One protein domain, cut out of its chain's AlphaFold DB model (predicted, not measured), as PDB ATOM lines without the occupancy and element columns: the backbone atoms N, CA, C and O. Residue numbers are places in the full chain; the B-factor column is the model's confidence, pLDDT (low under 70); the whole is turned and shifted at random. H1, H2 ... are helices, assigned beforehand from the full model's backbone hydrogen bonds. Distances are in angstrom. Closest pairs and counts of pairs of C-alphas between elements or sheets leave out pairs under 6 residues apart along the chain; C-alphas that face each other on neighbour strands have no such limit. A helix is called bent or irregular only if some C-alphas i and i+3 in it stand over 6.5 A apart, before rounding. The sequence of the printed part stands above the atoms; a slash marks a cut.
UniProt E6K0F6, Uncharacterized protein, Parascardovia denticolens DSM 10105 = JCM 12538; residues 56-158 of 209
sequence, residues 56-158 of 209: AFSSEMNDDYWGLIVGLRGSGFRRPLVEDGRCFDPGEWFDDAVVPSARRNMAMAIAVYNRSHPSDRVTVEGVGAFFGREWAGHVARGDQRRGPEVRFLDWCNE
ATOM      1  N   ALA A  56     227.952 264.527 208.745       88.56
ATOM      2  CA  ALA A  56     227.337 263.341 208.163       88.56
ATOM      3  C   ALA A  56     227.879 262.059 208.810       88.56
ATOM      4  O   ALA A  56     227.104 261.177 209.167       88.56
ATOM      5  N   PHE A  57     229.192 261.994 209.025       91.38
ATOM      6  CA  PHE A  57     229.848 260.847 209.642       91.38
ATOM      7  C   PHE A  57     229.420 260.633 211.101       91.38
ATOM      8  O   PHE A  57     229.084 259.520 211.495       91.38
ATOM      9  N   SER A  58     229.367 261.700 211.901       89.75
ATOM     10  CA  SER A  58     228.873 261.623 213.283       89.75
ATOM     11  C   SER A  58     227.394 261.221 213.349       89.75
ATOM     12  O   SER A  58     227.020 260.387 214.174       89.75
ATOM     13  N   SER A  59     226.559 261.734 212.440       87.50
ATOM     14  CA  SER A  59     225.162 261.299 212.315       87.50
ATOM     15  C   SER A  59     225.059 259.804 212.003       87.50
ATOM     16  O   SER A  59     224.308 259.097 212.668       87.50
ATOM     17  N   GLU A  60     225.846 259.307 211.046       90.00
ATOM     18  CA  GLU A  60     225.879 257.889 210.674       90.00
ATOM     19  C   GLU A  60     226.301 257.001 211.853       90.00
ATOM     20  O   GLU A  60     225.623 256.019 212.159       90.00
ATOM     21  N   MET A  61     227.357 257.384 212.580       91.38
ATOM     22  CA  MET A  61     227.787 256.684 213.796       91.38
ATOM     23  C   MET A  61     226.663 256.572 214.830       91.38
ATOM     24  O   MET A  61     226.509 255.521 215.455       91.38
ATOM     25  N   ASN A  62     225.907 257.650 215.038       90.12
ATOM     26  CA  ASN A  62     224.811 257.687 215.999       90.12
ATOM     27  C   ASN A  62     223.638 256.798 215.567       90.12
ATOM     28  O   ASN A  62     223.139 256.008 216.370       90.12
ATOM     29  N   ASP A  63     223.223 256.914 214.306       89.19
ATOM     30  CA  ASP A  63     222.076 256.189 213.759       89.19
ATOM     31  C   ASP A  63     222.330 254.678 213.735       89.19
ATOM     32  O   ASP A  63     221.484 253.898 214.190       89.19
ATOM     33  N   ASP A  64     223.514 254.251 213.287       91.12
ATOM     34  CA  ASP A  64     223.874 252.833 213.279       91.12
ATOM     35  C   ASP A  64     223.987 252.267 214.697       91.12
ATOM     36  O   ASP A  64     223.480 251.174 214.966       91.12
ATOM     37  N   TYR A  65     224.581 253.014 215.633       91.50
ATOM     38  CA  TYR A  65     224.684 252.579 217.024       91.50
ATOM     39  C   TYR A  65     223.294 252.393 217.643       91.50
ATOM     40  O   TYR A  65     222.987 251.325 218.182       91.50
ATOM     41  N   TRP A  66     222.409 253.386 217.500       88.31
ATOM     42  CA  TRP A  66     221.025 253.302 217.971       88.31
ATOM     43  C   TRP A  66     220.248 252.146 217.347       88.31
ATOM     44  O   TRP A  66     219.398 251.551 218.024       88.31
ATOM     45  N   GLY A  67     220.494 251.856 216.069       87.94
ATOM     46  CA  GLY A  67     219.879 250.750 215.346       87.94
ATOM     47  C   GLY A  67     220.302 249.378 215.870       87.94
ATOM     48  O   GLY A  67     219.495 248.452 215.850       87.94
ATOM     49  N   LEU A  68     221.526 249.250 216.385       89.88
ATOM     50  CA  LEU A  68     222.052 247.985 216.904       89.88
ATOM     51  C   LEU A  68     221.653 247.730 218.363       89.88
ATOM     52  O   LEU A  68     221.355 246.595 218.727       89.88
ATOM     53  N   ILE A  69     221.569 248.764 219.206       86.81
ATOM     54  CA  ILE A  69     221.324 248.589 220.650       86.81
ATOM     55  C   ILE A  69     219.839 248.545 221.059       86.81
ATOM     56  O   ILE A  69     219.533 248.771 222.228       86.81
ATOM     57  N   VAL A  70     218.898 248.300 220.137       81.12
ATOM     58  CA  VAL A  70     217.440 248.452 220.364       81.12
ATOM     59  C   VAL A  70     216.933 247.743 221.628       81.12
ATOM     60  O   VAL A  70     216.247 248.371 222.431       81.12
ATOM     61  N   GLY A  71     217.300 246.480 221.847       71.44
ATOM     62  CA  GLY A  71     216.892 245.691 223.015       71.44
ATOM     63  C   GLY A  71     217.663 246.002 224.300       71.44
ATOM     64  O   GLY A  71     217.361 245.437 225.343       71.44
ATOM     65  N   LEU A  72     218.660 246.891 224.252       78.94
ATOM     66  CA  LEU A  72     219.498 247.260 225.400       78.94
ATOM     67  C   LEU A  72     219.487 248.768 225.689       78.94
ATOM     68  O   LEU A  72     220.270 249.253 226.523       78.94
ATOM     69  N   ARG A  73     218.605 249.520 225.013       73.94
ATOM     70  CA  ARG A  73     218.455 250.967 225.192       73.94
ATOM     71  C   ARG A  73     218.140 251.276 226.655       73.94
ATOM     72  O   ARG A  73     217.109 250.882 227.186       73.94
ATOM     73  N   GLY A  74     219.032 252.022 227.304       70.50
ATOM     74  CA  GLY A  74     218.827 252.544 228.657       70.50
ATOM     75  C   GLY A  74     219.276 251.646 229.812       70.50
ATOM     76  O   GLY A  74     219.317 252.143 230.935       70.50
ATOM     77  N   SER A  75     219.658 250.385 229.577       75.19
ATOM     78  CA  SER A  75     220.054 249.459 230.656       75.19
ATOM     79  C   SER A  75     221.350 248.676 230.408       75.19
ATOM     80  O   SER A  75     221.914 248.153 231.366       75.19
ATOM     81  N   GLY A  76     221.840 248.593 229.165       82.81
ATOM     82  CA  GLY A  76     223.064 247.848 228.820       82.81
ATOM     83  C   GLY A  76     224.208 248.716 228.302       82.81
ATOM     84  O   GLY A  76     225.374 248.496 228.632       82.81
ATOM     85  N   PHE A  77     223.855 249.729 227.519       91.06
ATOM     86  CA  PHE A  77     224.785 250.536 226.744       91.06
ATOM     87  C   PHE A  77     224.665 252.021 227.082       91.06
ATOM     88  O   PHE A  77     223.600 252.504 227.483       91.06
ATOM     89  N   ARG A  78     225.765 252.757 226.914       90.12
ATOM     90  CA  ARG A  78     225.769 254.216 227.013       90.12
ATOM     91  C   ARG A  78     224.845 254.783 225.951       90.12
ATOM     92  O   ARG A  78     224.826 254.307 224.815       90.12
ATOM     93  N   ARG A  79     224.088 255.811 226.330       85.38
ATOM     94  CA  ARG A  79     223.379 256.617 225.343       85.38
ATOM     95  C   ARG A  79     224.422 257.358 224.512       85.38
ATOM     96  O   ARG A  79     225.393 257.850 225.096       85.38
ATOM     97  N   PRO A  80     224.250 257.417 223.191       77.81
ATOM     98  CA  PRO A  80     225.130 258.219 222.373       77.81
ATOM     99  C   PRO A  80     224.952 259.703 222.708       77.81
ATOM    100  O   PRO A  80     224.000 260.107 223.379       77.81
ATOM    101  N   LEU A  81     225.926 260.505 222.286       68.06
ATOM    102  CA  LEU A  81     226.125 261.871 222.772       68.06
ATOM    103  C   LEU A  81     225.013 262.848 222.365       68.06
ATOM    104  O   LEU A  81     224.942 263.946 222.915       68.06
ATOM    105  N   VAL A  82     224.131 262.469 221.435       67.69
ATOM    106  CA  VAL A  82     223.081 263.352 220.923       67.69
ATOM    107  C   VAL A  82     221.790 262.570 220.668       67.69
ATOM    108  O   VAL A  82     221.803 261.529 220.016       67.69
ATOM    109  N   GLU A  83     220.661 263.088 221.163       57.41
ATOM    110  CA  GLU A  83     219.336 262.497 220.917       57.41
ATOM    111  C   GLU A  83     218.704 262.924 219.579       57.41
ATOM    112  O   GLU A  83     217.841 262.205 219.105       57.41
ATOM    113  N   ASP A  84     219.160 263.993 218.910       54.06
ATOM    114  CA  ASP A  84     218.567 264.455 217.642       54.06
ATOM    115  C   ASP A  84     219.542 265.281 216.786       54.06
ATOM    116  O   ASP A  84     219.826 266.433 217.120       54.06
ATOM    117  N   GLY A  85     220.010 264.737 215.656       54.00
ATOM    118  CA  GLY A  85     220.466 265.496 214.476       54.00
ATOM    119  C   GLY A  85     221.576 266.547 214.647       54.00
ATOM    120  O   GLY A  85     221.795 267.337 213.728       54.00
ATOM    121  N   ARG A  86     222.269 266.607 215.794       65.56
ATOM    122  CA  ARG A  86     223.431 267.489 215.991       65.56
ATOM    123  C   ARG A  86     224.711 266.703 215.791       65.56
ATOM    124  O   ARG A  86     224.863 265.597 216.298       65.56
ATOM    125  N   CYS A  87     225.632 267.331 215.082       77.00
ATOM    126  CA  CYS A  87     226.967 266.815 214.865       77.00
ATOM    127  C   CYS A  87     227.755 266.846 216.172       77.00
ATOM    128  O   CYS A  87     227.668 267.822 216.921       77.00
ATOM    129  N   PHE A  88     228.543 265.807 216.406       82.25
ATOM    130  CA  PHE A  88     229.515 265.739 217.494       82.25
ATOM    131  C   PHE A  88     230.888 265.411 216.906       82.25
ATOM    132  O   PHE A  88     230.977 264.912 215.783       82.25
ATOM    133  N   ASP A  89     231.954 265.709 217.644       84.50
ATOM    134  CA  ASP A  89     233.294 265.277 217.254       84.50
ATOM    135  C   ASP A  89     233.400 263.754 217.462       84.50
ATOM    136  O   ASP A  89     233.248 263.301 218.597       84.50
ATOM    137  N   PRO A  90     233.671 262.938 216.423       84.31
ATOM    138  CA  PRO A  90     233.855 261.494 216.574       84.31
ATOM    139  C   PRO A  90     234.869 261.094 217.655       84.31
ATOM    140  O   PRO A  90     234.759 260.002 218.210       84.31
ATOM    141  N   GLY A  91     235.838 261.961 217.967       84.94
ATOM    142  CA  GLY A  91     236.801 261.765 219.050       84.94
ATOM    143  C   GLY A  91     236.210 261.853 220.461       84.94
ATOM    144  O   GLY A  91     236.841 261.392 221.407       84.94
ATOM    145  N   GLU A  92     235.005 262.400 220.625       86.75
ATOM    146  CA  GLU A  92     234.279 262.427 221.903       86.75
ATOM    147  C   GLU A  92     233.532 261.116 222.189       86.75
ATOM    148  O   GLU A  92     232.989 260.942 223.285       86.75
ATOM    149  N   TRP A  93     233.487 260.187 221.225       91.31
ATOM    150  CA  TRP A  93     232.840 258.893 221.410       91.31
ATOM    151  C   TRP A  93     233.455 258.141 222.594       91.31
ATOM    152  O   TRP A  93     234.662 258.159 222.821       91.31
ATOM    153  N   PHE A  94     232.610 257.491 223.385       91.50
ATOM    154  CA  PHE A  94     233.046 256.849 224.622       91.50
ATOM    155  C   PHE A  94     234.006 255.678 224.357       91.50
ATOM    156  O   PHE A  94     233.846 254.925 223.399       91.50
ATOM    157  N   ASP A  95     234.954 255.466 225.276       94.25
ATOM    158  CA  ASP A  95     235.937 254.382 225.150       94.25
ATOM    159  C   ASP A  95     235.333 252.981 225.315       94.25
ATOM    160  O   ASP A  95     235.737 252.032 224.637       94.25
ATOM    161  N   ASP A  96     234.380 252.858 226.243       95.50
ATOM    162  CA  ASP A  96     233.647 251.630 226.553       95.50
ATOM    163  C   ASP A  96     232.145 251.918 226.500       95.50
ATOM    164  O   ASP A  96     231.614 252.738 227.264       95.50
ATOM    165  N   ALA A  97     231.475 251.232 225.578       94.25
ATOM    166  CA  ALA A  97     230.050 251.344 225.331       94.25
ATOM    167  C   ALA A  97     229.186 250.736 226.438       94.25
ATOM    168  O   ALA A  97     228.056 251.177 226.647       94.25
ATOM    169  N   VAL A  98     229.696 249.740 227.164       94.44
ATOM    170  CA  VAL A  98     228.943 249.047 228.208       94.44
ATOM    171  C   VAL A  98     229.022 249.854 229.498       94.44
ATOM    172  O   VAL A  98     230.099 250.152 230.020       94.44
ATOM    173  N   VAL A  99     227.866 250.207 230.064       92.81
ATOM    174  CA  VAL A  99     227.846 250.954 231.329       92.81
ATOM    175  C   VAL A  99     228.320 250.069 232.493       92.81
ATOM    176  O   VAL A  99     227.985 248.882 232.535       92.81
ATOM    177  N   PRO A 100     229.058 250.609 233.487       93.19
ATOM    178  CA  PRO A 100     229.607 249.808 234.586       93.19
ATOM    179  C   PRO A 100     228.564 248.974 235.342       93.19
ATOM    180  O   PRO A 100     228.803 247.807 235.647       93.19
ATOM    181  N   SER A 101     227.383 249.546 235.589       91.38
ATOM    182  CA  SER A 101     226.265 248.873 236.262       91.38
ATOM    183  C   SER A 101     225.694 247.693 235.467       91.38
ATOM    184  O   SER A 101     225.143 246.770 236.063       91.38
ATOM    185  N   ALA A 102     225.857 247.680 234.142       91.56
ATOM    186  CA  ALA A 102     225.350 246.630 233.267       91.56
ATOM    187  C   ALA A 102     226.338 245.482 233.047       91.56
ATOM    188  O   ALA A 102     225.941 244.440 232.530       91.56
ATOM    189  N   ARG A 103     227.611 245.616 233.448       93.94
ATOM    190  CA  ARG A 103     228.646 244.608 233.143       93.94
ATOM    191  C   ARG A 103     228.294 243.213 233.648       93.94
ATOM    192  O   ARG A 103     228.532 242.240 232.941       93.94
ATOM    193  N   ARG A 104     227.698 243.104 234.841       93.31
ATOM    194  CA  ARG A 104     227.247 241.814 235.394       93.31
ATOM    195  C   ARG A 104     226.170 241.173 234.514       93.31
ATOM    196  O   ARG A 104     226.250 239.987 234.207       93.31
ATOM    197  N   ASN A 105     225.185 241.966 234.108       92.44
ATOM    198  CA  ASN A 105     224.075 241.530 233.264       92.44
ATOM    199  C   ASN A 105     224.568 241.130 231.868       92.44
ATOM    200  O   ASN A 105     224.227 240.058 231.370       92.44
ATOM    201  N   MET A 106     225.470 241.931 231.299       93.31
ATOM    202  CA  MET A 106     226.142 241.645 230.036       93.31
ATOM    203  C   MET A 106     226.945 240.343 230.106       93.31
ATOM    204  O   MET A 106     226.804 239.485 229.240       93.31
ATOM    205  N   ALA A 107     227.735 240.142 231.165       95.19
ATOM    206  CA  ALA A 107     228.517 238.922 231.356       95.19
ATOM    207  C   ALA A 107     227.629 237.668 231.412       95.19
ATOM    208  O   ALA A 107     227.981 236.634 230.846       95.19
ATOM    209  N   MET A 108     226.462 237.760 232.057       93.06
ATOM    210  CA  MET A 108     225.492 236.667 232.095       93.06
ATOM    211  C   MET A 108     224.918 236.361 230.705       93.06
ATOM    212  O   MET A 108     224.882 235.193 230.315       93.06
ATOM    213  N   ALA A 109     224.509 237.385 229.951       93.19
ATOM    214  CA  ALA A 109     224.011 237.216 228.587       93.19
ATOM    215  C   ALA A 109     225.078 236.593 227.671       93.19
ATOM    216  O   ALA A 109     224.813 235.601 226.991       93.19
ATOM    217  N   ILE A 110     226.312 237.092 227.746       95.88
ATOM    218  CA  ILE A 110     227.470 236.560 227.019       95.88
ATOM    219  C   ILE A 110     227.744 235.098 227.388       95.88
ATOM    220  O   ILE A 110     228.014 234.282 226.511       95.88
ATOM    221  N   ALA A 111     227.648 234.723 228.666       95.31
ATOM    222  CA  ALA A 111     227.855 233.339 229.090       95.31
ATOM    223  C   ALA A 111     226.798 232.373 228.520       95.31
ATOM    224  O   ALA A 111     227.080 231.191 228.318       95.31
ATOM    225  N   VAL A 112     225.574 232.844 228.272       93.88
ATOM    226  CA  VAL A 112     224.540 232.061 227.579       93.88
ATOM    227  C   VAL A 112     224.834 232.007 226.080       93.88
ATOM    228  O   VAL A 112     224.919 230.910 225.534       93.88
ATOM    229  N   TYR A 113     225.074 233.153 225.443       95.06
ATOM    230  CA  TYR A 113     225.370 233.242 224.012       95.06
ATOM    231  C   TYR A 113     226.589 232.403 223.601       95.06
ATOM    232  O   TYR A 113     226.506 231.581 222.692       95.06
ATOM    233  N   ASN A 114     227.703 232.519 224.329       96.88
ATOM    234  CA  ASN A 114     228.943 231.796 224.036       96.88
ATOM    235  C   ASN A 114     228.808 230.270 224.179       96.88
ATOM    236  O   ASN A 114     229.636 229.538 223.639       96.88
ATOM    237  N   ARG A 115     227.810 229.774 224.927       94.50
ATOM    238  CA  ARG A 115     227.537 228.329 225.028       94.50
ATOM    239  C   ARG A 115     226.887 227.786 223.762       94.50
ATOM    240  O   ARG A 115     227.222 226.679 223.358       94.50
ATOM    241  N   SER A 116     225.990 228.553 223.143       91.25
ATOM    242  CA  SER A 116     225.344 228.183 221.880       91.25
ATOM    243  C   SER A 116     226.157 228.579 220.643       91.25
ATOM    244  O   SER A 116     225.984 227.971 219.593       91.25
ATOM    245  N   HIS A 117     227.084 229.533 220.772       93.88
ATOM    246  CA  HIS A 117     227.901 230.059 219.673       93.88
ATOM    247  C   HIS A 117     229.407 229.960 219.988       93.88
ATOM    248  O   HIS A 117     230.090 230.975 220.137       93.88
ATOM    249  N   PRO A 118     229.972 228.742 220.104       91.12
ATOM    250  CA  PRO A 118     231.356 228.551 220.544       91.12
ATOM    251  C   PRO A 118     232.406 229.110 219.570       91.12
ATOM    252  O   PRO A 118     233.522 229.399 219.997       91.12
ATOM    253  N   SER A 119     232.063 229.273 218.290       92.19
ATOM    254  CA  SER A 119     232.948 229.851 217.268       92.19
ATOM    255  C   SER A 119     232.940 231.384 217.246       92.19
ATOM    256  O   SER A 119     233.851 231.979 216.685       92.19
ATOM    257  N   ASP A 120     231.946 232.016 217.879       92.81
ATOM    258  CA  ASP A 120     231.701 233.465 217.843       92.81
ATOM    259  C   ASP A 120     231.755 234.072 219.244       92.81
ATOM    260  O   ASP A 120     230.936 234.909 219.617       92.81
ATOM    261  N   ARG A 121     232.699 233.607 220.064       95.75
ATOM    262  CA  ARG A 121     232.760 234.021 221.464       95.75
ATOM    263  C   ARG A 121     233.063 235.504 221.589       95.75
ATOM    264  O   ARG A 121     234.028 235.996 221.014       95.75
ATOM    265  N   VAL A 122     232.303 236.160 222.452       97.56
ATOM    266  CA  VAL A 122     232.493 237.568 222.812       97.56
ATOM    267  C   VAL A 122     232.839 237.714 224.291       97.56
ATOM    268  O   VAL A 122     232.625 236.801 225.097       97.56
ATOM    269  N   THR A 123     233.372 238.876 224.659       97.88
ATOM    270  CA  THR A 123     233.626 239.284 226.049       97.88
ATOM    271  C   THR A 123     232.970 240.630 226.322       97.88
ATOM    272  O   THR A 123     232.653 241.370 225.391       97.88
ATOM    273  N   VAL A 124     232.755 240.966 227.597       97.19
ATOM    274  CA  VAL A 124     232.177 242.271 227.960       97.19
ATOM    275  C   VAL A 124     233.094 243.396 227.483       97.19
ATOM    276  O   VAL A 124     232.621 244.393 226.951       97.19
ATOM    277  N   GLU A 125     234.406 243.219 227.631       97.56
ATOM    278  CA  GLU A 125     235.428 244.163 227.186       97.56
ATOM    279  C   GLU A 125     235.463 244.297 225.660       97.56
ATOM    280  O   GLU A 125     235.606 245.409 225.164       97.56
ATOM    281  N   GLY A 126     235.320 243.188 224.923       97.25
ATOM    282  CA  GLY A 126     235.290 243.186 223.459       97.25
ATOM    283  C   GLY A 126     234.062 243.911 222.922       97.25
ATOM    284  O   GLY A 126     234.192 244.823 222.115       97.25
ATOM    285  N   VAL A 127     232.882 243.601 223.465       96.69
ATOM    286  CA  VAL A 127     231.637 244.313 223.139       96.69
ATOM    287  C   VAL A 127     231.756 245.801 223.487       96.69
ATOM    288  O   VAL A 127     231.434 246.662 222.672       96.69
ATOM    289  N   GLY A 128     232.262 246.121 224.678       96.56
ATOM    290  CA  GLY A 128     232.470 247.501 225.115       96.56
ATOM    291  C   GLY A 128     233.410 248.294 224.212       96.56
ATOM    292  O   GLY A 128     233.126 249.445 223.889       96.56
ATOM    293  N   ALA A 129     234.497 247.668 223.769       96.94
ATOM    294  CA  ALA A 129     235.476 248.255 222.866       96.94
ATOM    295  C   ALA A 129     234.935 248.465 221.449       96.94
ATOM    296  O   ALA A 129     235.068 249.565 220.911       96.94
ATOM    297  N   PHE A 130     234.305 247.430 220.886       96.94
ATOM    298  CA  PHE A 130     233.787 247.409 219.518       96.94
ATOM    299  C   PHE A 130     232.814 248.564 219.276       96.94
ATOM    300  O   PHE A 130     232.945 249.323 218.318       96.94
ATOM    301  N   PHE A 131     231.858 248.730 220.190       94.69
ATOM    302  CA  PHE A 131     230.857 249.793 220.114       94.69
ATOM    303  C   PHE A 131     231.313 251.109 220.757       94.69
ATOM    304  O   PHE A 131     230.608 252.112 220.655       94.69
ATOM    305  N   GLY A 132     232.459 251.100 221.439       95.38
ATOM    306  CA  GLY A 132     233.090 252.254 222.070       95.38
ATOM    307  C   GLY A 132     234.219 252.792 221.204       95.38
ATOM    308  O   GLY A 132     233.991 253.181 220.060       95.38
ATOM    309  N   ARG A 133     235.450 252.783 221.724       95.12
ATOM    310  CA  ARG A 133     236.627 253.384 221.065       95.12
ATOM    311  C   ARG A 133     236.879 252.916 219.622       95.12
ATOM    312  O   ARG A 133     237.527 253.626 218.860       95.12
ATOM    313  N   GLU A 134     236.422 251.723 219.240       96.00
ATOM    314  CA  GLU A 134     236.666 251.146 217.907       96.00
ATOM    315  C   GLU A 134     235.567 251.522 216.894       96.00
ATOM    316  O   GLU A 134     235.775 251.405 215.682       96.00
ATOM    317  N   TRP A 135     234.434 252.051 217.370       95.25
ATOM    318  CA  TRP A 135     233.221 252.293 216.590       95.25
ATOM    319  C   TRP A 135     233.435 253.227 215.400       95.25
ATOM    320  O   TRP A 135     233.084 252.886 214.272       95.25
ATOM    321  N   ALA A 136     234.088 254.372 215.622       94.50
ATOM    322  CA  ALA A 136     234.411 255.312 214.546       94.50
ATOM    323  C   ALA A 136     235.240 254.637 213.440       94.50
ATOM    324  O   ALA A 136     234.990 254.826 212.252       94.50
ATOM    325  N   GLY A 137     236.200 253.790 213.823       95.25
ATOM    326  CA  GLY A 137     236.998 253.030 212.869       95.25
ATOM    327  C   GLY A 137     236.154 252.049 212.058       95.25
ATOM    328  O   GLY A 137     236.376 251.909 210.856       95.25
ATOM    329  N   HIS A 138     235.188 251.394 212.699       96.31
ATOM    330  CA  HIS A 138     234.291 250.456 212.037       96.31
ATOM    331  C   HIS A 138     233.356 251.130 211.029       96.31
ATOM    332  O   HIS A 138     233.250 250.686 209.883       96.31
ATOM    333  N   VAL A 139     232.744 252.250 211.418       94.75
ATOM    334  CA  VAL A 139     231.875 253.039 210.532       94.75
ATOM    335  C   VAL A 139     232.681 253.596 209.357       94.75
ATOM    336  O   VAL A 139     232.284 253.438 208.207       94.75
ATOM    337  N   ALA A 140     233.882 254.133 209.603       94.38
ATOM    338  CA  ALA A 140     234.748 254.656 208.542       94.38
ATOM    339  C   ALA A 140     235.174 253.593 207.511       94.38
ATOM    340  O   ALA A 140     235.414 253.921 206.348       94.38
ATOM    341  N   ARG A 141     235.281 252.321 207.919       96.12
ATOM    342  CA  ARG A 141     235.595 251.192 207.025       96.12
ATOM    343  C   ARG A 141     234.362 250.547 206.389       96.12
ATOM    344  O   ARG A 141     234.528 249.729 205.483       96.12
ATOM    345  N   GLY A 142     233.154 250.876 206.845       94.50
ATOM    346  CA  GLY A 142     231.920 250.220 206.406       94.50
ATOM    347  C   GLY A 142     231.787 248.769 206.892       94.50
ATOM    348  O   GLY A 142     231.150 247.948 206.225       94.50
ATOM    349  N   ASP A 143     232.436 248.410 208.006       94.94
ATOM    350  CA  ASP A 143     232.395 247.066 208.595       94.94
ATOM    351  C   ASP A 143     231.659 247.008 209.949       94.94
ATOM    352  O   ASP A 143     231.636 245.960 210.589       94.94
ATOM    353  N   GLN A 144     230.956 248.079 210.332       93.69
ATOM    354  CA  GLN A 144     230.243 248.245 211.606       93.69
ATOM    355  C   GLN A 144     229.121 247.233 211.883       93.69
ATOM    356  O   GLN A 144     228.680 247.090 213.019       93.69
ATOM    357  N   ARG A 145     228.673 246.496 210.859       93.06
ATOM    358  CA  ARG A 145     227.693 245.399 210.979       93.06
ATOM    359  C   ARG A 145     228.325 244.006 210.936       93.06
ATOM    360  O   ARG A 145     227.630 243.013 210.735       93.06
ATOM    361  N   ARG A 146     229.649 243.912 211.053       93.62
ATOM    362  CA  ARG A 146     230.388 242.650 210.981       93.62
ATOM    363  C   ARG A 146     231.061 242.365 212.311       93.62
ATOM    364  O   ARG A 146     231.542 243.265 212.978       93.62
ATOM    365  N   GLY A 147     231.154 241.082 212.636       94.44
ATOM    366  CA  GLY A 147     231.864 240.612 213.820       94.44
ATOM    367  C   GLY A 147     230.965 239.859 214.799       94.44
ATOM    368  O   GLY A 147     229.736 239.889 214.671       94.44
ATOM    369  N   PRO A 148     231.576 239.111 215.726       96.56
ATOM    370  CA  PRO A 148     230.847 238.354 216.735       96.56
ATOM    371  C   PRO A 148     230.090 239.261 217.720       96.56
ATOM    372  O   PRO A 148     229.024 238.870 218.186       96.56
ATOM    373  N   GLU A 149     230.559 240.482 217.982       96.25
ATOM    374  CA  GLU A 149     229.915 241.458 218.872       96.25
ATOM    375  C   GLU A 149     228.566 241.936 218.320       96.25
ATOM    376  O   GLU A 149     227.595 242.049 219.069       96.25
ATOM    377  N   VAL A 150     228.481 242.144 217.002       95.50
ATOM    378  CA  VAL A 150     227.224 242.477 216.313       95.50
ATOM    379  C   VAL A 150     226.260 241.294 216.356       95.50
ATOM    380  O   VAL A 150     225.108 241.468 216.740       95.50
ATOM    381  N   ARG A 151     226.735 240.073 216.059       95.56
ATOM    382  CA  ARG A 151     225.904 238.855 216.138       95.56
ATOM    383  C   ARG A 151     225.365 238.610 217.547       95.56
ATOM    384  O   ARG A 151     224.217 238.207 217.708       95.56
ATOM    385  N   PHE A 152     226.170 238.893 218.566       95.44
ATOM    386  CA  PHE A 152     225.739 238.844 219.957       95.44
ATOM    387  C   PHE A 152     224.613 239.848 220.255       95.44
ATOM    388  O   PHE A 152     223.655 239.500 220.948       95.44
ATOM    389  N   LEU A 153     224.694 241.074 219.731       93.75
ATOM    390  CA  LEU A 153     223.640 242.081 219.877       93.75
ATOM    391  C   LEU A 153     222.359 241.706 219.135       93.75
ATOM    392  O   LEU A 153     221.282 241.809 219.717       93.75
ATOM    393  N   ASP A 154     222.469 241.211 217.904       93.25
ATOM    394  CA  ASP A 154     221.322 240.694 217.154       93.25
ATOM    395  C   ASP A 154     220.630 239.573 217.941       93.25
ATOM    396  O   ASP A 154     219.424 239.630 218.182       93.25
ATOM    397  N   TRP A 155     221.409 238.626 218.471       93.50
ATOM    398  CA  TRP A 155     220.900 237.555 219.324       93.50
ATOM    399  C   TRP A 155     220.226 238.077 220.600       93.50
ATOM    400  O   TRP A 155     219.215 237.518 221.027       93.50
ATOM    401  N   CYS A 156     220.765 239.135 221.215       92.38
ATOM    402  CA  CYS A 156     220.160 239.788 222.377       92.38
ATOM    403  C   CYS A 156     218.813 240.440 222.042       92.38
ATOM    404  O   CYS A 156     217.899 240.378 222.866       92.38
ATOM    405  N   ASN A 157     218.705 241.050 220.858       90.81
ATOM    406  CA  ASN A 157     217.520 241.754 220.365       90.81
ATOM    407  C   ASN A 157     216.405 240.806 219.900       90.81
ATOM    408  O   ASN A 157     215.237 241.203 219.861       90.81
ATOM    409  N   GLU A 158     216.742 239.566 219.540       91.19
ATOM    410  CA  GLU A 158     215.756 238.550 219.181       91.19
ATOM    411  C   GLU A 158     214.756 238.305 220.317       91.19
ATOM    412  O   GLU A 158     215.072 238.390 221.508       91.19
TER     413      GLU A 158
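What this domain is: This is residues 56 to 158 of the 209 residues of an uncharacterized protein of Parascardovia denticolens DSM 10105 = JCM 12538 (UniProt E6K0F6). Five helices cross one another at steep angles: H2, the longest, makes one end, H1 and H4 cross at the other, and H3 and H5 sit between these ends. A long loop, residues 69 to 99, runs out to Arg 86 at the end where H1 begins, then folds back to H2. The printed part has 103 residues, with H1 to H5 in order along the chain and no named strand; the class is all helix, with 54 residues in helices. It is compact, with a radius of gyration of the C-alphas of 13.1 A and spans of 40 by 28 by 22 A.

How they stand to each other: H2, residues 100 to 116, has a kink of 30 degrees near residue 107 and is irregular, C-alphas 101 and 104 being 7.2 A apart. With residues 103 to 110 alone it touches H3, residues 124 to 130, about perpendicular at 85 degrees; the closest C-alphas, of Ala 107 and Val 124, are 6.0 A apart. With residues 109 to 113 alone it touches H5, residues 148 to 157, at 81 degrees; C-alphas 113 and 152 are closest, 6.9 A. H1, residues 56 to 68, touches H4, residues 135 to 141, at a steep tilt of 67 degrees, opposite ways; C-alphas 61 and 139 are closest, 6.4 A. H2 and H4 are apart. Every O i to N i+4 pair is within hydrogen-bond range in H1, H3, H4 and H5, and 9 of 13 in H2.

Where its parts are: H2 measures 25.4 A, H1 18.4 A, H5 14.2 A, H3 10.0 A and H4 9.9 A from first to last C-alpha. C-alpha 56 is at (227.337, 263.341, 208.163) and C-alpha 157 at (217.520, 241.754, 220.365).

The domain as a whole: The two C-alphas farthest apart, of Arg 86 and Arg 115, are 40.4 A apart. The printed part has no cut, and H1 to H2 is a long link. Residues 81 to 86 have pLDDT under 70.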